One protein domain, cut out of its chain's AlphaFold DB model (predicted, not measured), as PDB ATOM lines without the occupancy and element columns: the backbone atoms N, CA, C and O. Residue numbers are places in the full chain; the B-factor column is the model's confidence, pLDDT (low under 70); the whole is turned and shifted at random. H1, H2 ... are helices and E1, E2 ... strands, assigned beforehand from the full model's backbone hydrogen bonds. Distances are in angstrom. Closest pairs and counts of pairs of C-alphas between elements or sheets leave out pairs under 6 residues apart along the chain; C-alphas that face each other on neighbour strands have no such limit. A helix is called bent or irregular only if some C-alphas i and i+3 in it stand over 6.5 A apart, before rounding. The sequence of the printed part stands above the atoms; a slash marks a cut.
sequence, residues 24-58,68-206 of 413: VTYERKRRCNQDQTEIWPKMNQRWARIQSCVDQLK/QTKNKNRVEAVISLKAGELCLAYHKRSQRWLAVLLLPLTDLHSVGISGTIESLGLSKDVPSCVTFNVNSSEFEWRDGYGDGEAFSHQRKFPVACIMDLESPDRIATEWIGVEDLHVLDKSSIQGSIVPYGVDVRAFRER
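What this domain is: This is residues 24 to 58 and 68 to 206 of the 413 residues of an uncharacterized protein of Fusarium poae (UniProt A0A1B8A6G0). One small antiparallel sheet, folded back on itself so that E6 and E5 face E1 and E7 across the hinge strand E2, forms the core, and the long helix H1 passes it with its last part and runs away as an arm, whose residues 24 to 31 stick out. H2 packs across the edge strand E7, the small hairpin E3 and E4 is set off from the sheet, and H4 folds back near H1. The printed part has 174 residues with four named helices and seven named strands, in the order H1, H2, E1, E2, H3, E3, E4, E5, E6, E7, H4, and its class is mixed, helices and strands. The larger sheet has the order E6, E5, E2, E1, E7, and both sheets are antiparallel. The whole is compact, with a radius of gyration of the C-alphas of 17.7 A, and spans 59 by 42 by 28 A.

Where its parts are: In the larger sheet, E1 is residues 86 to 91, 14.9 A from first to last C-alpha, and begins at C-alpha 86 at (121.937, 147.352, 115.917). E2 is residues 96 to 102, 17.5 A; E5 is residues 156 to 161, 14.4 A; E6 is residues 172 to 177, 16.0 A; and E7 is residues 181 to 183. The sheet of two strands has E3, residues 130 to 133, and E4, residues 138 to 141. H1 is residues 24 to 56, 47.6 A long, and begins at C-alpha 24 at (156.292, 140.001, 101.786). It has a kink of 26 degrees near residue 40 and is neither bent nor irregular, but only just: C-alphas 37 and 40 are 6.3 A apart. H2 is residues 68 to 79, 16.5 A; H3 is residues 108 to 111; and H4 is residues 196 to 206, 15.2 A, ending at C-alpha 206 at (143.745, 146.787, 108.835).

How they stand to each other: The five strands make a folded sheet, one sheet bent back on itself into two leaves that face each other, with 16 pairs of C-alphas within 11 A between E6 E5 and E1 E7; it is strongly twisted. E1 and E2 form a hairpin, with N 89 and O 98 at 2.9 A. E5 and E6 form a hairpin, with N 161 and O 172 at 2.7 A. E2 and E5 are antiparallel, with N 101 and O 160 at 2.9 A, and so are E1 and E7, with N 182 and O 88 at 2.8 A. H2 is on the sheet at a height over the sheet of 8.1 A, over E7 and across the strands, at 81 degrees to E7 on the local plane; the closest C-alphas are those of Val 78 and Val 183, 5.9 A apart. H1 only grazes the sheet, with its residues 47 to 55; its closest C-alpha to E2 is that of Val 54, 6.3 A from that of Trp 97. H1 and H4 are near each other, with 8 pairs of C-alphas within 10 A. H3 and H4 are close but not clearly touching, with the C-alphas of Val 111 and Gly 197 closest at 4.8 A; neither is on the larger sheet. E3 and E4 form a hairpin, with N 131 and O 140 at 2.9 A; E3 is only just apart from E5, with closest C-alphas at 8.2 A. In H2 every O i to N i+4 pair is within hydrogen-bond range, in H1 26 of 29 and in H4 6 of 7, while H3 is too short for such a pair.

The domain as a whole: The two C-alphas farthest apart are those of Val 24 and Gln 68, at 62.6 A. Residues 59 to 67 are not printed, and C-alphas 58 and 68 are 19.8 A apart across this cut. The long links are H3 to E3, E4 to E5 and E7 to H4. The mean pLDDT of the printed part is 72.0; residues 24 to 58, 68 to 71, 112, 163 to 171 and 185 to 206 are under 70.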
ATOM      1  N   VAL A  24     157.211 139.804 100.653       53.06
ATOM      2  CA  VAL A  24     156.292 140.001 101.786       53.06
ATOM      3  C   VAL A  24     155.475 141.290 101.633       53.06
ATOM      4  O   VAL A  24     154.276 141.305 101.936       53.06
ATOM      5  N   THR A  25     156.069 142.384 101.140       50.38
ATOM      6  CA  THR A  25     155.307 143.622 100.908       50.38
ATOM      7  C   THR A  25     154.391 143.557  99.690       50.38
ATOM      8  O   THR A  25     153.290 144.111  99.745       50.38
ATOM      9  N   TYR A  26     154.780 142.857  98.626       52.62
ATOM     10  CA  TYR A  26     153.932 142.632  97.457       52.62
ATOM     11  C   TYR A  26     152.709 141.771  97.809       52.62
ATOM     12  O   TYR A  26     151.577 142.152  97.502       52.62
ATOM     13  N   GLU A  27     152.898 140.670  98.539       53.56
ATOM     14  CA  GLU A  27     151.801 139.817  99.009       53.56
ATOM     15  C   GLU A  27     150.867 140.531  99.993       53.56
ATOM     16  O   GLU A  27     149.647 140.342  99.955       53.56
ATOM     17  N   ARG A  28     151.414 141.381 100.873       52.00
ATOM     18  CA  ARG A  28     150.615 142.184 101.811       52.00
ATOM     19  C   ARG A  28     149.778 143.241 101.079       52.00
ATOM     20  O   ARG A  28     148.604 143.414 101.402       52.00
ATOM     21  N   LYS A  29     150.334 143.881 100.044       47.03
ATOM     22  CA  LYS A  29     149.614 144.837  99.183       47.03
ATOM     23  C   LYS A  29     148.515 144.153  98.368       47.03
ATOM     24  O   LYS A  29     147.418 144.692  98.235       47.03
ATOM     25  N   ARG A  30     148.776 142.936  97.881       48.06
ATOM     26  CA  ARG A  30     147.790 142.130  97.152       48.06
ATOM     27  C   ARG A  30     146.615 141.720  98.046       48.06
ATOM     28  O   ARG A  30     145.478 141.870  97.617       48.06
ATOM     29  N   ARG A  31     146.875 141.323  99.301       48.66
ATOM     30  CA  ARG A  31     145.827 141.069 100.312       48.66
ATOM     31  C   ARG A  31     144.984 142.311 100.609       48.66
ATOM     32  O   ARG A  31     143.766 142.237 100.526       48.66
ATOM     33  N   CYS A  32     145.611 143.467 100.842       44.00
ATOM     34  CA  CYS A  32     144.886 144.722 101.074       44.00
ATOM     35  C   CYS A  32     143.977 145.114  99.894       44.00
ATOM     36  O   CYS A  32     142.853 145.567 100.099       44.00
ATOM     37  N   ASN A  33     144.448 144.933  98.657       43.31
ATOM     38  CA  ASN A  33     143.664 145.257  97.466       43.31
ATOM     39  C   ASN A  33     142.522 144.256  97.230       43.31
ATOM     40  O   ASN A  33     141.431 144.665  96.847       43.31
ATOM     41  N   GLN A  34     142.753 142.966  97.488       44.59
ATOM     42  CA  GLN A  34     141.738 141.925  97.321       44.59
ATOM     43  C   GLN A  34     140.610 142.041  98.360       44.59
ATOM     44  O   GLN A  34     139.435 141.882  98.022       44.59
ATOM     45  N   ASP A  35     140.946 142.436  99.590       46.25
ATOM     46  CA  ASP A  35     139.974 142.715 100.650       46.25
ATOM     47  C   ASP A  35     139.100 143.943 100.328       46.25
ATOM     48  O   ASP A  35     137.902 143.946 100.621       46.25
ATOM     49  N   GLN A  36     139.655 144.971  99.670       45.50
ATOM     50  CA  GLN A  36     138.880 146.130  99.201       45.50
ATOM     51  C   GLN A  36     137.882 145.759  98.097       45.50
ATOM     52  O   GLN A  36     136.766 146.278  98.095       45.50
ATOM     53  N   THR A  37     138.237 144.849  97.186       45.31
ATOM     54  CA  THR A  37     137.347 144.455  96.083       45.31
ATOM     55  C   THR A  37     136.251 143.468  96.484       45.31
ATOM     56  O   THR A  37     135.199 143.474  95.852       45.31
ATOM     57  N   GLU A  38     136.429 142.651  97.529       46.78
ATOM     58  CA  GLU A  38     135.420 141.648  97.924       46.78
ATOM     59  C   GLU A  38     134.567 142.023  99.147       46.78
ATOM     60  O   GLU A  38     133.401 141.619  99.228       46.78
ATOM     61  N   ILE A  39     135.108 142.780 100.107       49.06
ATOM     62  CA  ILE A  39     134.420 143.076 101.377       49.06
ATOM     63  C   ILE A  39     133.555 144.336 101.255       49.06
ATOM     64  O   ILE A  39     132.419 144.354 101.737       49.06
ATOM     65  N   TRP A  40     134.044 145.364 100.556       45.28
ATOM     66  CA  TRP A  40     133.333 146.635 100.373       45.28
ATOM     67  C   TRP A  40     131.962 146.479  99.686       45.28
ATOM     68  O   TRP A  40     130.975 146.998 100.212       45.28
ATOM     69  N   PRO A  41     131.819 145.692  98.596       52.72
ATOM     70  CA  PRO A  41     130.519 145.506  97.950       52.72
ATOM     71  C   PRO A  41     129.515 144.768  98.845       52.72
ATOM     72  O   PRO A  41     128.334 145.117  98.875       52.72
ATOM     73  N   LYS A  42     129.984 143.780  99.624       56.66
ATOM     74  CA  LYS A  42     129.148 143.023 100.569       56.66
ATOM     75  C   LYS A  42     128.659 143.908 101.714       56.66
ATOM     76  O   LYS A  42     127.507 143.787 102.124       56.66
ATOM     77  N   MET A  43     129.508 144.810 102.207       55.19
ATOM     78  CA  MET A  43     129.132 145.783 103.228       55.19
ATOM     79  C   MET A  43     128.101 146.776 102.678       55.19
ATOM     80  O   MET A  43     127.032 146.910 103.264       55.19
ATOM     81  N   ASN A  44     128.333 147.370 101.505       57.81
ATOM     82  CA  ASN A  44     127.388 148.304 100.875       57.81
ATOM     83  C   ASN A  44     126.019 147.668 100.604       57.81
ATOM     84  O   ASN A  44     124.988 148.288 100.850       57.81
ATOM     85  N   GLN A  45     125.988 146.410 100.152       61.44
ATOM     86  CA  GLN A  45     124.735 145.688  99.933       61.44
ATOM     87  C   GLN A  45     123.979 145.426 101.247       61.44
ATOM     88  O   GLN A  45     122.752 145.522 101.280       61.44
ATOM     89  N   ARG A  46     124.692 145.129 102.343       64.69
ATOM     90  CA  ARG A  46     124.097 145.020 103.686       64.69
ATOM     91  C   ARG A  46     123.535 146.365 104.154       64.69
ATOM     92  O   ARG A  46     122.424 146.398 104.676       64.69
ATOM     93  N   TRP A  47     124.241 147.464 103.902       63.28
ATOM     94  CA  TRP A  47     123.784 148.811 104.253       63.28
ATOM     95  C   TRP A  47     122.581 149.267 103.455       63.28
ATOM     96  O   TRP A  47     121.648 149.801 104.042       63.28
ATOM     97  N   ALA A  48     122.542 148.988 102.156       64.88
ATOM     98  CA  ALA A  48     121.371 149.265 101.338       64.88
ATOM     99  C   ALA A  48     120.118 148.561 101.887       64.88
ATOM    100  O   ALA A  48     119.035 149.139 101.871       64.88
ATOM    101  N   ARG A  49     120.260 147.345 102.439       66.88
ATOM    102  CA  ARG A  49     119.157 146.637 103.109       66.88
ATOM    103  C   ARG A  49     118.751 147.308 104.416       66.88
ATOM    104  O   ARG A  49     117.568 147.557 104.598       66.88
ATOM    105  N   ILE A  50     119.707 147.647 105.284       65.44
ATOM    106  CA  ILE A  50     119.424 148.348 106.549       65.44
ATOM    107  C   ILE A  50     118.741 149.690 106.269       65.44
ATOM    108  O   ILE A  50     117.707 149.981 106.857       65.44
ATOM    109  N   GLN A  51     119.273 150.473 105.332       66.88
ATOM    110  CA  GLN A  51     118.707 151.757 104.935       66.88
ATOM    111  C   GLN A  51     117.318 151.591 104.307       66.88
ATOM    112  O   GLN A  51     116.410 152.346 104.635       66.88
ATOM    113  N   SER A  52     117.106 150.556 103.488       66.88
ATOM    114  CA  SER A  52     115.776 150.223 102.973       66.88
ATOM    115  C   SER A  52     114.796 149.869 104.095       66.88
ATOM    116  O   SER A  52     113.675 150.363 104.075       66.88
ATOM    117  N   CYS A  53     115.204 149.096 105.109       63.84
ATOM    118  CA  CYS A  53     114.379 148.826 106.291       63.84
ATOM    119  C   CYS A  53     114.053 150.117 107.061       63.84
ATOM    120  O   CYS A  53     112.904 150.333 107.435       63.84
ATOM    121  N   VAL A  54     115.040 150.999 107.254       65.19
ATOM    122  CA  VAL A  54     114.858 152.319 107.886       65.19
ATOM    123  C   VAL A  54     113.833 153.156 107.112       65.19
ATOM    124  O   VAL A  54     112.961 153.785 107.708       65.19
ATOM    125  N   ASP A  55     113.922 153.159 105.781       65.19
ATOM    126  CA  ASP A  55     113.020 153.911 104.912       65.19
ATOM    127  C   ASP A  55     111.616 153.296 104.837       65.19
ATOM    128  O   ASP A  55     110.639 154.041 104.785       65.19
ATOM    129  N   GLN A  56     111.488 151.967 104.903       61.94
ATOM    130  CA  GLN A  56     110.200 151.264 104.972       61.94
ATOM    131  C   GLN A  56     109.471 151.525 106.298       61.94
ATOM    132  O   GLN A  56     108.252 151.674 106.314       61.94
ATOM    133  N   LEU A  57     110.208 151.672 107.402       59.22
ATOM    134  CA  LEU A  57     109.649 151.984 108.723       59.22
ATOM    135  C   LEU A  57     109.150 153.434 108.864       59.22
ATOM    136  O   LEU A  57     108.604 153.796 109.906       59.22
ATOM    137  N   LYS A  58     109.265 154.269 107.818       52.84
ATOM    138  CA  LYS A  58     108.678 155.623 107.784       52.84
ATOM    139  C   LYS A  58     107.146 155.649 107.819       52.84
ATOM    140  O   LYS A  58     106.586 156.735 107.942       52.84
ATOM    141  N   GLN A  68      98.679 151.670 123.267       55.84
ATOM    142  CA  GLN A  68      99.185 151.404 124.625       55.84
ATOM    143  C   GLN A  68      99.830 150.020 124.759       55.84
ATOM    144  O   GLN A  68     100.972 149.926 125.211       55.84
ATOM    145  N   THR A  69      99.153 148.959 124.314       57.19
ATOM    146  CA  THR A  69      99.677 147.583 124.391       57.19
ATOM    147  C   THR A  69     100.884 147.398 123.470       57.19
ATOM    148  O   THR A  69     101.908 146.857 123.890       57.19
ATOM    149  N   LYS A  70     100.823 147.940 122.243       61.31
ATOM    150  CA  LYS A  70     101.943 147.910 121.288       61.31
ATOM    151  C   LYS A  70     103.147 148.712 121.794       61.31
ATOM    152  O   LYS A  70     104.283 148.276 121.626       61.31
ATOM    153  N   ASN A  71     102.924 149.848 122.466       68.88
ATOM    154  CA  ASN A  71     104.012 150.649 123.031       68.88
ATOM    155  C   ASN A  71     104.651 149.990 124.262       68.88
ATOM    156  O   ASN A  71     105.869 150.032 124.382       68.88
ATOM    157  N   LYS A  72     103.878 149.323 125.132       74.75
ATOM    158  CA  LYS A  72     104.444 148.580 126.272       74.75
ATOM    159  C   LYS A  72     105.371 147.452 125.805       74.75
ATOM    160  O   LYS A  72     106.519 147.400 126.234       74.75
ATOM    161  N   ASN A  73     104.909 146.625 124.865       76.75
ATOM    162  CA  ASN A  73     105.716 145.532 124.312       76.75
ATOM    163  C   ASN A  73     106.968 146.060 123.590       76.75
ATOM    164  O   ASN A  73     108.039 145.469 123.687       76.75
ATOM    165  N   ARG A  74     106.853 147.202 122.895       78.44
ATOM    166  CA  ARG A  74     107.994 147.881 122.265       78.44
ATOM    167  C   ARG A  74     109.028 148.325 123.301       78.44
ATOM    168  O   ARG A  74     110.212 148.081 123.110       78.44
ATOM    169  N   VAL A  75     108.585 148.967 124.380       81.25
ATOM    170  CA  VAL A  75     109.456 149.446 125.462       81.25
ATOM    171  C   VAL A  75     110.185 148.278 126.129       81.25
ATOM    172  O   VAL A  75     111.399 148.342 126.281       81.25
ATOM    173  N   GLU A  76     109.495 147.178 126.441       82.75
ATOM    174  CA  GLU A  76     110.129 145.962 126.980       82.75
ATOM    175  C   GLU A  76     111.159 145.357 126.009       82.75
ATOM    176  O   GLU A  76     112.253 144.956 126.419       82.75
ATOM    177  N   ALA A  77     110.858 145.346 124.707       82.06
ATOM    178  CA  ALA A  77     111.790 144.868 123.688       82.06
ATOM    179  C   ALA A  77     113.053 145.744 123.592       82.06
ATOM    180  O   ALA A  77     114.147 145.224 123.405       82.06
ATOM    181  N   VAL A  78     112.929 147.064 123.760       81.56
ATOM    182  CA  VAL A  78     114.080 147.982 123.766       81.56
ATOM    183  C   VAL A  78     114.902 147.843 125.047       81.56
ATOM    184  O   VAL A  78     116.125 147.804 124.976       81.56
ATOM    185  N   ILE A  79     114.264 147.732 126.217       84.75
ATOM    186  CA  ILE A  79     114.969 147.567 127.503       84.75
ATOM    187  C   ILE A  79     115.807 146.282 127.519       84.75
ATOM    188  O   ILE A  79     116.859 146.248 128.152       84.75
ATOM    189  N   SER A  80     115.359 145.241 126.813       84.06
ATOM    190  CA  SER A  80     116.071 143.963 126.690       84.06
ATOM    191  C   SER A  80     117.154 143.933 125.603       84.06
ATOM    192  O   SER A  80     117.814 142.900 125.448       84.06
ATOM    193  N   LEU A  81     117.369 145.037 124.870       83.12
ATOM    194  CA  LEU A  81     118.458 145.137 123.898       83.12
ATOM    195  C   LEU A  81     119.812 144.985 124.583       83.12
ATOM    196  O   LEU A  81     120.078 145.557 125.643       83.12
ATOM    197  N   LYS A  82     120.700 144.240 123.928       83.94
ATOM    198  CA  LYS A  82     122.058 144.022 124.418       83.94
ATOM    199  C   LYS A  82     123.026 145.002 123.778       83.94
ATOM    200  O   LYS A  82     122.900 145.361 122.606       83.94
ATOM    201  N   ALA A  83     124.035 145.400 124.543       85.00
ATOM    202  CA  ALA A  83     125.144 146.175 124.009       85.00
ATOM    203  C   ALA A  83     125.751 145.483 122.775       85.00
ATOM    204  O   ALA A  83     125.924 144.264 122.746       85.00
ATOM    205  N   GLY A  84     126.053 146.274 121.747       79.69
ATOM    206  CA  GLY A  84     126.551 145.798 120.459       79.69
ATOM    207  C   GLY A  84     125.466 145.410 119.452       79.69
ATOM    208  O   GLY A  84     125.801 145.099 118.307       79.69
ATOM    209  N   GLU A  85     124.183 145.437 119.827       82.12
ATOM    210  CA  GLU A  85     123.086 145.235 118.880       82.12
ATOM    211  C   GLU A  85     122.790 146.501 118.062       82.12
ATOM    212  O   GLU A  85     122.910 147.636 118.537       82.12
ATOM    213  N   LEU A  86     122.400 146.290 116.802       81.50
ATOM    214  CA  LEU A  86     121.937 147.352 115.917       81.50
ATOM    215  C   LEU A  86     120.448 147.605 116.172       81.50
ATOM    216  O   LEU A  86     119.645 146.671 116.188       81.50
ATOM    217  N   CYS A  87     120.077 148.865 116.322       83.31
ATOM    218  CA  CYS A  87     118.695 149.291 116.479       83.31
ATOM    219  C   CYS A  87     118.435 150.554 115.657       83.31
ATOM    220  O   CYS A  87     119.316 151.064 114.958       83.31
ATOM    221  N   LEU A  88     117.196 151.029 115.692       85.19
ATOM    222  CA  LEU A  88     116.797 152.263 115.038       85.19
ATOM    223  C   LEU A  88     116.549 153.330 116.082       85.19
ATOM    224  O   LEU A  88     115.897 153.070 117.089       85.19
ATOM    225  N   ALA A  89     117.027 154.532 115.806       86.62
ATOM    226  CA  ALA A  89     116.777 155.684 116.647       86.62
ATOM    227  C   ALA A  89     116.179 156.827 115.845       86.62
ATOM    228  O   ALA A  89     116.632 157.127 114.736       86.62
ATOM    229  N   TYR A  90     115.187 157.499 116.420       83.88
ATOM    230  CA  TYR A  90     114.672 158.731 115.855       83.88
ATOM    231  C   TYR A  90     115.592 159.896 116.224       83.88
ATOM    232  O   TYR A  90     115.596 160.394 117.349       83.88
ATOM    233  N   HIS A  91     116.378 160.360 115.257       80.88
ATOM    234  CA  HIS A  91     117.290 161.471 115.468       80.88
ATOM    235  C   HIS A  91     116.550 162.801 115.302       80.88
ATOM    236  O   HIS A  91     116.270 163.265 114.190       80.88
ATOM    237  N   LYS A  92     116.244 163.441 116.437       78.50
ATOM    238  CA  LYS A  92     115.421 164.662 116.517       78.50
ATOM    239  C   LYS A  92     115.965 165.806 115.669       78.50
ATOM    240  O   LYS A  92     115.190 166.511 115.032       78.50
ATOM    241  N   ARG A  93     117.286 165.990 115.612       74.19
ATOM    242  CA  ARG A  93     117.885 167.112 114.874       74.19
ATOM    243  C   ARG A  93     117.703 166.995 113.361       74.19
ATOM    244  O   ARG A  93     117.503 168.011 112.705       74.19
ATOM    245  N   SER A  94     117.776 165.783 112.807       71.31
ATOM    246  CA  SER A  94     117.555 165.554 111.370       71.31
ATOM    247  C   SER A  94     116.127 165.127 111.032       71.31
ATOM    248  O   SER A  94     115.817 165.012 109.849       71.31
ATOM    249  N   GLN A  95     115.271 164.902 112.040       76.69
ATOM    250  CA  GLN A  95     113.895 164.414 111.895       76.69
ATOM    251  C   GLN A  95     113.820 163.103 111.091       76.69
ATOM    252  O   GLN A  95     112.919 162.900 110.275       76.69
ATOM    253  N   ARG A  96     114.803 162.214 111.277       75.12
ATOM    254  CA  ARG A  96     114.931 160.958 110.526       75.12
ATOM    255  C   ARG A  96     115.261 159.800 111.456       75.12
ATOM    256  O   ARG A  96     115.988 159.971 112.431       75.12
ATOM    257  N   TRP A  97     114.763 158.622 111.102       80.62
ATOM    258  CA  TRP A  97     115.228 157.367 111.678       80.62
ATOM    259  C   TRP A  97     116.633 157.062 111.166       80.62
ATOM    260  O   TRP A  97     116.892 157.192 109.969       80.62
ATOM    261  N   LEU A  98     117.529 156.692 112.075       79.00
ATOM    262  CA  LEU A  98     118.904 156.303 111.785       79.00
ATOM    263  C   LEU A  98     119.171 154.914 112.352       79.00
ATOM    264  O   LEU A  98     118.656 154.561 113.413       79.00
ATOM    265  N   ALA A  99     120.014 154.151 111.661       81.12
ATOM    266  CA  ALA A  99     120.608 152.956 112.234       81.12
ATOM    267  C   ALA A  99     121.665 153.365 113.264       81.12
ATOM    268  O   ALA A  99     122.557 154.172 112.977       81.12
ATOM    269  N   VAL A 100     121.556 152.806 114.463       85.44
ATOM    270  CA  VAL A 100     122.477 153.088 115.559       85.44
ATOM    271  C   VAL A 100     122.962 151.795 116.197       85.44
ATOM    272  O   VAL A 100     122.249 150.792 116.249       85.44
ATOM    273  N   LEU A 101     124.198 151.822 116.677       86.62
ATOM    274  CA  LEU A 101     124.779 150.756 117.478       86.62
ATOM    275  C   LEU A 101     124.576 151.083 118.957       86.62
ATOM    276  O   LEU A 101     124.986 152.157 119.404       86.62
ATOM    277  N   LEU A 102     123.977 150.160 119.709       89.31
ATOM    278  CA  LEU A 102     123.831 150.304 121.154       89.31
ATOM    279  C   LEU A 102     125.191 150.115 121.832       89.31
ATOM    280  O   LEU A 102     125.837 149.081 121.656       89.31
ATOM    281  N   LEU A 103     125.633 151.104 122.603       90.50
ATOM    282  CA  LEU A 103     126.918 151.055 123.290       90.50
ATOM    283  C   LEU A 103     126.738 150.515 124.713       90.50
ATOM    284  O   LEU A 103     125.729 150.806 125.359       90.50
ATOM    285  N   PRO A 104     127.697 149.737 125.231       90.62
ATOM    286  CA  PRO A 104     127.720 149.435 126.649       90.62
ATOM    287  C   PRO A 104     128.141 150.683 127.444       90.62
ATOM    288  O   PRO A 104     128.870 151.542 126.940       90.62
ATOM    289  N   LEU A 105     127.685 150.785 128.697       90.00
ATOM    290  CA  LEU A 105     128.126 151.842 129.622       90.00
ATOM    291  C   LEU A 105     129.605 151.679 130.011       90.00
ATOM    292  O   LEU A 105     130.286 152.664 130.299       90.00
ATOM    293  N   THR A 106     130.096 150.440 129.975       86.62
ATOM    294  CA  THR A 106     131.462 150.029 130.319       86.62
ATOM    295  C   THR A 106     132.040 149.156 129.208       86.62
ATOM    296  O   THR A 106     131.299 148.628 128.389       86.62
ATOM    297  N   ASP A 107     133.363 149.024 129.126       83.19
ATOM    298  CA  ASP A 107     134.026 148.163 128.132       83.19
ATOM    299  C   ASP A 107     133.531 148.346 126.674       83.19
ATOM    300  O   ASP A 107     133.006 147.436 126.027       83.19
ATOM    301  N   LEU A 108     133.738 149.538 126.101       82.12
ATOM    302  CA  LEU A 108     133.450 149.801 124.680       82.12
ATOM    303  C   LEU A 108     134.277 148.916 123.726       82.12
ATOM    304  O   LEU A 108     133.889 148.693 122.571       82.12
ATOM    305  N   HIS A 109     135.395 148.362 124.206       78.50
ATOM    306  CA  HIS A 109     136.221 147.438 123.440       78.50
ATOM    307  C   HIS A 109     135.489 146.126 123.140       78.50
ATOM    308  O   HIS A 109     135.717 145.550 122.069       78.50
ATOM    309  N   SER A 110     134.560 145.686 123.998       75.62
ATOM    310  CA  SER A 110     133.684 144.537 123.719       75.62
ATOM    311  C   SER A 110     132.923 144.695 122.396       75.62
ATOM    312  O   SER A 110     132.859 143.756 121.600       75.62
ATOM    313  N   VAL A 111     132.468 145.912 122.082       74.12
ATOM    314  CA  VAL A 111     131.740 146.248 120.845       74.12
ATOM    315  C   VAL A 111     132.632 146.840 119.750       74.12
ATOM    316  O   VAL A 111     132.141 147.322 118.735       74.12
ATOM    317  N   GLY A 112     133.954 146.777 119.914       69.00
ATOM    318  CA  GLY A 112     134.926 147.165 118.887       69.00
ATOM    319  C   GLY A 112     135.131 148.658 118.722       69.00
ATOM    320  O   GLY A 112     135.700 149.084 117.717       69.00
ATOM    321  N   ILE A 113     134.714 149.441 119.712       73.12
ATOM    322  CA  ILE A 113     134.984 150.869 119.769       73.12
ATOM    323  C   ILE A 113     136.142 151.086 120.733       73.12
ATOM    324  O   ILE A 113     136.057 150.806 121.924       73.12
ATOM    325  N   SER A 114     137.253 151.578 120.195       71.19
ATOM    326  CA  SER A 114     138.382 152.010 121.013       71.19
ATOM    327  C   SER A 114     138.033 153.333 121.687       71.19
ATOM    328  O   SER A 114     137.740 154.304 120.988       71.19
ATOM    329  N   GLY A 115     138.094 153.375 123.017       75.50
ATOM    330  CA  GLY A 115     137.867 154.589 123.799       75.50
ATOM    331  C   GLY A 115     137.023 154.358 125.049       75.50
ATOM    332  O   GLY A 115     136.722 153.231 125.430       75.50
ATOM    333  N   THR A 116     136.640 155.464 125.675       83.81
ATOM    334  CA  THR A 116     135.746 155.549 126.838       83.81
ATOM    335  C   THR A 116     134.520 156.408 126.514       83.81
ATOM    336  O   THR A 116     134.538 157.187 125.555       83.81
ATOM    337  N   ILE A 117     133.472 156.327 127.341       87.44
ATOM    338  CA  ILE A 117     132.298 157.220 127.279       87.44
ATOM    339  C   ILE A 117     132.723 158.701 127.249       87.44
ATOM    340  O   ILE A 117     132.161 159.495 126.494       87.44
ATOM    341  N   GLU A 118     133.776 159.069 127.987       85.75
ATOM    342  CA  GLU A 118     134.339 160.423 127.966       85.75
ATOM    343  C   GLU A 118     134.959 160.792 126.616       85.75
ATOM    344  O   GLU A 118     134.689 161.870 126.087       85.75
ATOM    345  N   SER A 119     135.758 159.896 126.027       82.56
ATOM    346  CA  SER A 119     136.389 160.141 124.722       82.56
ATOM    347  C   SER A 119     135.371 160.275 123.584       82.56
ATOM    348  O   SER A 119     135.623 160.975 122.606       82.56
ATOM    349  N   LEU A 120     134.197 159.656 123.746       83.25
ATOM    350  CA  LEU A 120     133.046 159.795 122.855       83.25
ATOM    351  C   LEU A 120     132.224 161.065 123.135       83.25
ATOM    352  O   LEU A 120     131.183 161.269 122.519       83.25
ATOM    353  N   GLY A 121     132.645 161.917 124.073       86.50
ATOM    354  CA  GLY A 121     131.965 163.167 124.414       86.50
ATOM    355  C   GLY A 121     130.645 162.999 125.172       86.50
ATOM    356  O   GLY A 121     129.978 163.997 125.435       86.50
ATOM    357  N   LEU A 122     130.286 161.774 125.562       88.81
ATOM    358  CA  LEU A 122     129.027 161.453 126.240       88.81
ATOM    359  C   LEU A 122     129.029 161.847 127.726       88.81
ATOM    360  O   LEU A 122     127.967 161.900 128.342       88.81
ATOM    361  N   SER A 123     130.195 162.166 128.296       87.31
ATOM    362  CA  SER A 123     130.326 162.615 129.689       87.31
ATOM    363  C   SER A 123     129.879 164.059 129.934       87.31
ATOM    364  O   SER A 123     129.711 164.453 131.084       87.31
ATOM    365  N   LYS A 124     129.672 164.860 128.879       85.56
ATOM    366  CA  LYS A 124     129.253 166.265 129.018       85.56
ATOM    367  C   LYS A 124     127.792 166.410 129.435       85.56
ATOM    368  O   LYS A 124     127.478 167.309 130.203       85.56
ATOM    369  N   ASP A 125     126.942 165.499 128.964       87.31
ATOM    370  CA  ASP A 125     125.488 165.544 129.132       87.31
ATOM    371  C   ASP A 125     124.962 164.186 129.631       87.31
ATOM    372  O   ASP A 125     124.107 163.553 129.006       87.31
ATOM    373  N   VAL A 126     125.515 163.701 130.748       92.50
ATOM    374  CA  VAL A 126     125.140 162.402 131.332       92.50
ATOM    375  C   VAL A 126     123.683 162.446 131.818       92.50
ATOM    376  O   VAL A 126     123.319 163.328 132.603       92.50
ATOM    377  N   PRO A 127     122.824 161.509 131.385       94.62
ATOM    378  CA  PRO A 127     121.420 161.492 131.772       94.62
ATOM    379  C   PRO A 127     121.238 161.097 133.243       94.62
ATOM    380  O   PRO A 127     122.036 160.360 133.814       94.62
ATOM    381  N   SER A 128     120.125 161.518 133.849       94.06
ATOM    382  CA  SER A 128     119.822 161.251 135.265       94.06
ATOM    383  C   SER A 128     119.698 159.766 135.622       94.06
ATOM    384  O   SER A 128     119.772 159.427 136.797       94.06
ATOM    385  N   CYS A 129     119.500 158.885 134.639       93.69
ATOM    386  CA  CYS A 129     119.428 157.435 134.823       93.69
ATOM    387  C   CYS A 129     120.803 156.752 134.935       93.69
ATOM    388  O   CYS A 129     120.855 155.549 135.169       93.69
ATOM    389  N   VAL A 130     121.900 157.490 134.748       94.94
ATOM    390  CA  VAL A 130     123.276 156.979 134.783       94.94
ATOM    391  C   VAL A 130     124.059 157.697 135.883       94.94
ATOM    392  O   VAL A 130     123.833 158.878 136.168       94.94
ATOM    393  N   THR A 131     124.978 156.982 136.523       93.94
ATOM    394  CA  THR A 131     125.916 157.509 137.521       93.94
ATOM    395  C   THR A 131     127.335 157.073 137.197       93.94
ATOM    396  O   THR A 131     127.549 156.042 136.567       93.94
ATOM    397  N   PHE A 132     128.313 157.880 137.603       90.94
ATOM    398  CA  PHE A 132     129.722 157.513 137.517       90.94
ATOM    399  C   PHE A 132     130.182 156.990 138.876       90.94
ATOM    400  O   PHE A 132     130.137 157.717 139.872       90.94
ATOM    401  N   ASN A 133     130.606 155.733 138.915       88.62
ATOM    402  CA  ASN A 133     131.100 155.087 140.115       88.62
ATOM    403  C   ASN A 133     132.598 155.353 140.253       88.62
ATOM    404  O   ASN A 133     133.413 154.857 139.479       88.62
ATOM    405  N   VAL A 134     132.969 156.141 141.260       86.81
ATOM    406  CA  VAL A 134     134.364 156.550 141.486       86.81
ATOM    407  C   VAL A 134     135.258 155.354 141.843       86.81
ATOM    408  O   VAL A 134     136.441 155.363 141.517       86.81
ATOM    409  N   ASN A 135     134.704 154.309 142.466       87.88
ATOM    410  CA  ASN A 135     135.477 153.145 142.899       87.88
ATOM    411  C   ASN A 135     135.858 152.239 141.722       87.88
ATOM    412  O   ASN A 135     136.989 151.767 141.663       87.88
ATOM    413  N   SER A 136     134.931 152.002 140.789       84.00
ATOM    414  CA  SER A 136     135.200 151.231 139.566       84.00
ATOM    415  C   SER A 136     135.706 152.093 138.407       84.00
ATOM    416  O   SER A 136     136.212 151.551 137.432       84.00
ATOM    417  N   SER A 137     135.623 153.425 138.518       83.06
ATOM    418  CA  SER A 137     135.895 154.375 137.428       83.06
ATOM    419  C   SER A 137     135.049 154.109 136.175       83.06
ATOM    420  O   SER A 137     135.500 154.299 135.044       83.06
ATOM    421  N   GLU A 138     133.808 153.670 136.379       87.38
ATOM    422  CA  GLU A 138     132.904 153.214 135.327       87.38
ATOM    423  C   GLU A 138     131.524 153.871 135.434       87.38
ATOM    424  O   GLU A 138     131.090 154.297 136.506       87.38
ATOM    425  N   PHE A 139     130.821 153.961 134.302       90.62
ATOM    426  CA  PHE A 139     129.426 154.389 134.279       90.62
ATOM    427  C   PHE A 139     128.510 153.198 134.556       90.62
ATOM    428  O   PHE A 139     128.651 152.142 133.946       90.62
ATOM    429  N   GLU A 140     127.530 153.390 135.427       92.88
ATOM    430  CA  GLU A 140     126.548 152.372 135.795       92.88
ATOM    431  C   GLU A 140     125.131 152.951 135.783       92.88
ATOM    432  O   GLU A 140     124.925 154.171 135.774       92.88
ATOM    433  N   TRP A 141     124.134 152.067 135.748       94.06
ATOM    434  CA  TRP A 141     122.752 152.482 135.952       94.06
ATOM    435  C   TRP A 141     122.581 152.989 137.379       94.06
ATOM    436  O   TRP A 141     123.042 152.357 138.325       94.06
ATOM    437  N   ARG A 142     121.879 154.111 137.532       94.88
ATOM    438  CA  ARG A 142     121.459 154.581 138.851       94.88
ATOM    439  C   ARG A 142     120.452 153.599 139.453       94.88
ATOM    440  O   ARG A 142     119.632 153.048 138.720       94.88
ATOM    441  N   ASP A 143     120.439 153.483 140.777       93.62
ATOM    442  CA  ASP A 143     119.412 152.747 141.520       93.62
ATOM    443  C   ASP A 143     117.992 153.059 141.020       93.62
ATOM    444  O   ASP A 143     117.593 154.219 140.859       93.62
ATOM    445  N   GLY A 144     117.221 152.006 140.764       91.88
ATOM    446  CA  GLY A 144     115.876 152.071 140.202       91.88
ATOM    447  C   GLY A 144     115.836 152.034 138.671       91.88
ATOM    448  O   GLY A 144     114.758 151.821 138.112       91.88
ATOM    449  N   TYR A 145     116.969 152.211 137.987       93.81
ATOM    450  CA  TYR A 145     117.091 152.122 136.532       93.81
ATOM    451  C   TYR A 145     117.757 150.830 136.058       93.81
ATOM    452  O   TYR A 145     117.860 150.658 134.854       93.81
ATOM    453  N   GLY A 146     118.185 149.917 136.926       89.38
ATOM    454  CA  GLY A 146     118.735 148.595 136.595       89.38
ATOM    455  C   GLY A 146     117.724 147.639 135.947       89.38
ATOM    456  O   GLY A 146     116.560 147.987 135.716       89.38
ATOM    457  N   ASP A 147     118.195 146.480 135.478       86.06
ATOM    458  CA  ASP A 147     117.379 145.561 134.667       86.06
ATOM    459  C   ASP A 147     116.215 144.993 135.480       86.06
ATOM    460  O   ASP A 147     116.401 144.450 136.564       86.06
ATOM    461  N   GLY A 148     114.995 145.140 134.955       85.31
ATOM    462  CA  GLY A 148     113.768 144.769 135.666       85.31
ATOM    463  C   GLY A 148     113.336 145.752 136.760       85.31
ATOM    464  O   GLY A 148     112.330 145.508 137.423       85.31
ATOM    465  N   GLU A 149     114.044 146.868 136.946       91.12
ATOM    466  CA  GLU A 149     113.706 147.865 137.962       91.12
ATOM    467  C   GLU A 149     112.640 148.867 137.489       91.12
ATOM    468  O   GLU A 149     112.332 148.996 136.296       91.12
ATOM    469  N   ALA A 150     112.065 149.597 138.451       90.00
ATOM    470  CA  ALA A 150     110.872 150.425 138.275       90.00
ATOM    471  C   ALA A 150     111.010 151.515 137.197       90.00
ATOM    472  O   ALA A 150     110.044 151.806 136.490       90.00
ATOM    473  N   PHE A 151     112.200 152.098 137.034       91.44
ATOM    474  CA  PHE A 151     112.473 153.201 136.108       91.44
ATOM    475  C   PHE A 151     113.252 152.772 134.857       91.44
ATOM    476  O   PHE A 151     113.681 153.621 134.076       91.44
ATOM    477  N   SER A 152     113.378 151.466 134.596       88.94
ATOM    478  CA  SER A 152     114.026 150.928 133.384       88.94
ATOM    479  C   SER A 152     113.445 151.489 132.071       88.94
ATOM    480  O   SER A 152     114.174 151.729 131.111       88.94
ATOM    481  N   HIS A 153     112.149 151.802 132.047       88.69
ATOM    482  CA  HIS A 153     111.457 152.420 130.908       88.69
ATOM    483  C   HIS A 153     111.822 153.891 130.647       88.69
ATOM    484  O   HIS A 153     111.440 154.430 129.614       88.69
ATOM    485  N   GLN A 154     112.543 154.541 131.564       90.94
ATOM    486  CA  GLN A 154     112.980 155.940 131.459       90.94
ATOM    487  C   GLN A 154     114.483 156.058 131.177       90.94
ATOM    488  O   GLN A 154     115.057 157.145 131.277       90.94
ATOM    489  N   ARG A 155     115.149 154.940 130.869       93.81
ATOM    490  CA  ARG A 155     116.568 154.945 130.523       93.81
ATOM    491  C   ARG A 155     116.824 155.763 129.268       93.81
ATOM    492  O   ARG A 155     116.043 155.773 128.319       93.81
ATOM    493  N   LYS A 156     118.006 156.363 129.242       94.50
ATOM    494  CA  LYS A 156     118.650 156.787 128.010       94.50
ATOM    495  C   LYS A 156     119.884 155.935 127.802       94.50
ATOM    496  O   LYS A 156     120.688 155.781 128.719       94.50
ATOM    497  N   PHE A 157     120.009 155.381 126.610       93.31
ATOM    498  CA  PHE A 157     121.117 154.523 126.239       93.31
ATOM    499  C   PHE A 157     122.160 155.306 125.445       93.31
ATOM    500  O   PHE A 157     121.784 156.166 124.640       93.31
ATOM    501  N   PRO A 158     123.456 155.014 125.630       93.81
ATOM    502  CA  PRO A 158     124.486 155.572 124.778       93.81
ATOM    503  C   PRO A 158     124.449 154.844 123.434       93.81
ATOM    504  O   PRO A 158     124.415 153.612 123.375       93.81
ATOM    505  N   VAL A 159     124.453 155.599 122.342       91.50
ATOM    506  CA  VAL A 159     124.440 155.033 120.992       91.50
ATOM    507  C   VAL A 159     125.503 155.668 120.111       91.50
ATOM    508  O   VAL A 159     125.881 156.825 120.292       91.50
ATOM    509  N   ALA A 160     125.957 154.901 119.127       87.50
ATOM    510  CA  ALA A 160     126.770 155.371 118.017       87.50
ATOM    511  C   ALA A 160     125.909 155.421 116.748       87.50
ATOM    512  O   ALA A 160     125.475 154.388 116.234       87.50
ATOM    513  N   CYS A 161     125.664 156.627 116.246       82.25
ATOM    514  CA  CYS A 161     124.943 156.886 115.010       82.25
ATOM    515  C   CYS A 161     125.831 156.596 113.803       82.25
ATOM    516  O   CYS A 161     126.934 157.132 113.667       82.25
ATOM    517  N   ILE A 162     125.307 155.789 112.887       74.19
ATOM    518  CA  ILE A 162     125.978 155.450 111.637       74.19
ATOM    519  C   ILE A 162     125.430 156.402 110.577       74.19
ATOM    520  O   ILE A 162     124.360 156.180 110.018       74.19
ATOM    521  N   MET A 163     126.121 157.528 110.382       65.38
ATOM    522  CA  MET A 163     125.643 158.617 109.520       65.38
ATOM    523  C   MET A 163     126.167 158.555 108.086       65.38
ATOM    524  O   MET A 163     125.462 158.975 107.172       65.38
ATOM    525  N   ASP A 164     127.391 158.069 107.891       56.00
ATOM    526  CA  ASP A 164     128.025 157.978 106.582       56.00
ATOM    527  C   ASP A 164     128.940 156.753 106.527       56.00
ATOM    528  O   ASP A 164     129.727 156.494 107.441       56.00
ATOM    529  N   LEU A 165     128.801 155.987 105.450       50.59
ATOM    530  CA  LEU A 165     129.578 154.786 105.192       50.59
ATOM    531  C   LEU A 165     130.905 155.087 104.493       50.59
ATOM    532  O   LEU A 165     131.848 154.307 104.605       50.59
ATOM    533  N   GLU A 166     130.982 156.215 103.789       46.22
ATOM    534  CA  GLU A 166     132.193 156.675 103.111       46.22
ATOM    535  C   GLU A 166     133.185 157.295 104.104       46.22
ATOM    536  O   GLU A 166     134.396 157.257 103.880       46.22
ATOM    537  N   SER A 167     132.686 157.780 105.248       46.94
ATOM    538  CA  SER A 167     133.487 158.324 106.347       46.94
ATOM    539  C   SER A 167     133.158 157.679 107.709       46.94
ATOM    540  O   SER A 167     132.675 158.351 108.625       46.94
ATOM    541  N   PRO A 168     133.498 156.386 107.914       46.84
ATOM    542  CA  PRO A 168     133.250 155.675 109.175       46.84
ATOM    543  C   PRO A 168     133.994 156.277 110.381       46.84
ATOM    544  O   PRO A 168     133.735 155.894 111.517       46.84
ATOM    545  N   ASP A 169     134.895 157.236 110.154       44.50
ATOM    546  CA  ASP A 169     135.588 157.995 111.196       44.50
ATOM    547  C   ASP A 169     134.702 159.072 111.855       44.50
ATOM    548  O   ASP A 169     135.070 159.625 112.892       44.50
ATOM    549  N   ARG A 170     133.525 159.374 111.286       50.97
ATOM    550  CA  ARG A 170     132.550 160.336 111.827       50.97
ATOM    551  C   ARG A 170     131.383 159.617 112.501       50.97
ATOM    552  O   ARG A 170     130.227 159.771 112.117       50.97
ATOM    553  N   ILE A 171     131.697 158.834 113.529       65.88
ATOM    554  CA  ILE A 171     130.678 158.262 114.410       65.88
ATOM    555  C   ILE A 171     130.186 159.379 115.332       65.88
ATOM    556  O   ILE A 171     130.935 159.868 116.177       65.88
ATOM    557  N   ALA A 172     128.937 159.803 115.150       79.62
ATOM    558  CA  ALA A 172     128.279 160.699 116.094       79.62
ATOM    559  C   ALA A 172     127.714 159.870 117.250       79.62
ATOM    560  O   ALA A 172     127.120 158.819 117.025       79.62
ATOM    561  N   THR A 173     127.896 160.329 118.480       87.38
ATOM    562  CA  THR A 173     127.471 159.624 119.692       87.38
ATOM    563  C   THR A 173     126.479 160.470 120.473       87.38
ATOM    564  O   THR A 173     126.658 161.680 120.612       87.38
ATOM    565  N   GLU A 174     125.413 159.845 120.967       91.19
ATOM    566  CA  GLU A 174     124.341 160.534 121.696       91.19
ATOM    567  C   GLU A 174     123.694 159.612 122.743       91.19
ATOM    568  O   GLU A 174     123.769 158.387 122.645       91.19
ATOM    569  N   TRP A 175     123.046 160.211 123.743       93.38
ATOM    570  CA  TRP A 175     122.140 159.529 124.665       93.38
ATOM    571  C   TRP A 175     120.706 159.558 124.132       93.38
ATOM    572  O   TRP A 175     120.096 160.626 124.057       93.38
ATOM    573  N   ILE A 176     120.128 158.396 123.829       92.12
ATOM    574  CA  ILE A 176     118.771 158.299 123.267       92.12
ATOM    575  C   ILE A 176     117.835 157.579 124.237       92.12
ATOM    576  O   ILE A 176     118.185 156.546 124.805       92.12
ATOM    577  N   GLY A 177     116.649 158.156 124.449       91.69
ATOM    578  CA  GLY A 177     115.609 157.590 125.309       91.69
ATOM    579  C   GLY A 177     114.974 156.335 124.721       91.69
ATOM    580  O   GLY A 177     114.906 156.174 123.502       91.69
ATOM    581  N   VAL A 178     114.480 155.457 125.595       90.62
ATOM    582  CA  VAL A 178     113.787 154.213 125.211       90.62
ATOM    583  C   VAL A 178     112.648 154.480 124.222       90.62
ATOM    584  O   VAL A 178     112.420 153.701 123.303       90.62
ATOM    585  N   GLU A 179     111.946 155.599 124.385       85.75
ATOM    586  CA  GLU A 179     110.815 156.008 123.558       85.75
ATOM    587  C   GLU A 179     111.173 156.306 122.096       85.75
ATOM    588  O   GLU A 179     110.318 156.129 121.218       85.75
ATOM    589  N   ASP A 180     112.417 156.734 121.868       88.25
ATOM    590  CA  ASP A 180     112.979 157.122 120.574       88.25
ATOM    591  C   ASP A 180     113.772 155.967 119.929       88.25
ATOM    592  O   ASP A 180     114.233 156.101 118.793       88.25
ATOM    593  N   LEU A 181     113.917 154.835 120.628       88.50
ATOM    594  CA  LEU A 181     114.583 153.624 120.151       88.50
ATOM    595  C   LEU A 181     113.580 152.573 119.673       88.50
ATOM    596  O   LEU A 181     112.473 152.424 120.192       88.50
ATOM    597  N   HIS A 182     113.995 151.806 118.672       85.75
ATOM    598  CA  HIS A 182     113.229 150.716 118.091       85.75
ATOM    599  C   HIS A 182     114.125 149.515 117.828       85.75
ATOM    600  O   HIS A 182     115.164 149.625 117.173       85.75
ATOM    601  N   VAL A 183     113.683 148.347 118.294       83.19
ATOM    602  CA  VAL A 183     114.323 147.077 117.956       83.19
ATOM    603  C   VAL A 183     114.206 146.853 116.457       83.19
ATOM    604  O   VAL A 183     113.128 146.971 115.874       83.19
ATOM    605  N   LEU A 184     115.333 146.532 115.837       74.88
ATOM    606  CA  LEU A 184     115.380 146.170 114.437       74.88
ATOM    607  C   LEU A 184     114.988 144.696 114.304       74.88
ATOM    608  O   LEU A 184     115.617 143.825 114.908       74.88
ATOM    609  N   ASP A 185     113.932 144.413 113.541       67.38
ATOM    610  CA  ASP A 185     113.467 143.042 113.351       67.38
ATOM    611  C   ASP A 185     114.525 142.231 112.590       67.38
ATOM    612  O   ASP A 185     114.762 142.437 111.398       67.38
ATOM    613  N   LYS A 186     115.158 141.284 113.286       58.16
ATOM    614  CA  LYS A 186     116.201 140.409 112.732       58.16
ATOM    615  C   LYS A 186     115.686 139.577 111.552       58.16
ATOM    616  O   LYS A 186     116.482 139.201 110.698       58.16
ATOM    617  N   SER A 187     114.378 139.313 111.474       53.03
ATOM    618  CA  SER A 187     113.772 138.579 110.357       53.03
ATOM    619  C   SER A 187     113.670 139.419 109.079       53.03
ATOM    620  O   SER A 187     113.827 138.883 107.982       53.03
ATOM    621  N   SER A 188     113.529 140.744 109.216       49.59
ATOM    622  CA  SER A 188     113.559 141.689 108.090       49.59
ATOM    623  C   SER A 188     114.956 141.831 107.467       49.59
ATOM    624  O   SER A 188     115.097 142.288 106.333       49.59
ATOM    625  N   ILE A 189     115.997 141.370 108.173       51.69
ATOM    626  CA  ILE A 189     117.395 141.417 107.743       51.69
ATOM    627  C   ILE A 189     117.920 139.990 107.621       51.69
ATOM    628  O   ILE A 189     118.718 139.502 108.419       51.69
ATOM    629  N   GLN A 190     117.457 139.283 106.595       38.00
ATOM    630  CA  GLN A 190     117.955 137.945 106.297       38.00
ATOM    631  C   GLN A 190     119.440 137.992 105.896       38.00
ATOM    632  O   GLN A 190     119.824 138.486 104.828       38.00
ATOM    633  N   GLY A 191     120.278 137.469 106.791       37.53
ATOM    634  CA  GLY A 191     121.722 137.315 106.640       37.53
ATOM    635  C   GLY A 191     122.419 137.596 107.964       37.53
ATOM    636  O   GLY A 191     122.217 138.661 108.525       37.53
ATOM    637  N   SER A 192     123.215 136.640 108.459       33.75
ATOM    638  CA  SER A 192     123.991 136.732 109.707       33.75
ATOM    639  C   SER A 192     124.623 138.122 109.877       33.75
ATOM    640  O   SER A 192     125.641 138.439 109.253       33.75
ATOM    641  N   ILE A 193     123.971 138.969 110.681       43.53
ATOM    642  CA  ILE A 193     124.502 140.250 111.134       43.53
ATOM    643  C   ILE A 193     125.553 139.885 112.174       43.53
ATOM    644  O   ILE A 193     125.268 139.742 113.361       43.53
ATOM    645  N   VAL A 194     126.777 139.666 111.707       39.19
ATOM    646  CA  VAL A 194     127.945 139.745 112.580       39.19
ATOM    647  C   VAL A 194     127.934 141.162 113.169       39.19
ATOM    648  O   VAL A 194     127.720 142.111 112.405       39.19
ATOM    649  N   PRO A 195     128.094 141.332 114.495       43.28
ATOM    650  CA  PRO A 195     128.038 142.641 115.130       43.28
ATOM    651  C   PRO A 195     128.987 143.583 114.401       43.28
ATOM    652  O   PRO A 195     130.163 143.261 114.217       43.28
ATOM    653  N   TYR A 196     128.475 144.740 113.985       46.12
ATOM    654  CA  TYR A 196     129.212 145.785 113.268       46.12
ATOM    655  C   TYR A 196     130.573 146.104 113.926       46.12
ATOM    656  O   TYR A 196     131.543 146.432 113.246       46.12
ATOM    657  N   GLY A 197     130.680 145.880 115.241       44.38
ATOM    658  CA  GLY A 197     131.903 145.971 116.035       44.38
ATOM    659  C   GLY A 197     133.053 145.019 115.684       44.38
ATOM    660  O   GLY A 197     134.188 145.300 116.060       44.38
ATOM    661  N   VAL A 198     132.823 143.905 114.984       42.91
ATOM    662  CA  VAL A 198     133.902 142.995 114.543       42.91
ATOM    663  C   VAL A 198     134.407 143.396 113.158       42.91
ATOM    664  O   VAL A 198     135.616 143.488 112.950       42.91
ATOM    665  N   ASP A 199     133.499 143.726 112.237       46.59
ATOM    666  CA  ASP A 199     133.853 144.093 110.862       46.59
ATOM    667  C   ASP A 199     134.457 145.506 110.778       46.59
ATOM    668  O   ASP A 199     135.450 145.696 110.078       46.59
ATOM    669  N   VAL A 200     133.957 146.479 111.553       45.66
ATOM    670  CA  VAL A 200     134.544 147.833 111.624       45.66
ATOM    671  C   VAL A 200     135.876 147.828 112.367       45.66
ATOM    672  O   VAL A 200     136.805 148.506 111.935       45.66
ATOM    673  N   ARG A 201     136.017 147.038 113.440       42.88
ATOM    674  CA  ARG A 201     137.291 146.873 114.160       42.88
ATOM    675  C   ARG A 201     138.351 146.284 113.244       42.88
ATOM    676  O   ARG A 201     139.420 146.866 113.097       42.88
ATOM    677  N   ALA A 202     138.028 145.193 112.557       41.50
ATOM    678  CA  ALA A 202     138.969 144.565 111.651       41.50
ATOM    679  C   ALA A 202     139.252 145.443 110.417       41.50
ATOM    680  O   ALA A 202     140.376 145.468 109.926       41.50
ATOM    681  N   PHE A 203     138.279 146.227 109.947       42.31
ATOM    682  CA  PHE A 203     138.490 147.242 108.912       42.31
ATOM    683  C   PHE A 203     139.419 148.378 109.381       42.31
ATOM    684  O   PHE A 203     140.358 148.748 108.669       42.31
ATOM    685  N   ARG A 204     139.212 148.902 110.596       45.06
ATOM    686  CA  ARG A 204     139.995 149.998 111.189       45.06
ATOM    687  C   ARG A 204     141.423 149.557 111.509       45.06
ATOM    688  O   ARG A 204     142.374 150.210 111.086       45.06
ATOM    689  N   GLU A 205     141.600 148.413 112.165       44.00
ATOM    690  CA  GLU A 205     142.917 147.835 112.471       44.00
ATOM    691  C   GLU A 205     143.726 147.552 111.190       44.00
ATOM    692  O   GLU A 205     144.916 147.872 111.123       44.00
ATOM    693  N   ARG A 206     143.079 147.056 110.123       46.16
ATOM    694  CA  ARG A 206     143.745 146.787 108.835       46.16
ATOM    695  C   ARG A 206     144.136 148.060 108.076       46.16
ATOM    696  O   ARG A 206     145.218 148.077 107.488       46.16
TER     697      ARG A 206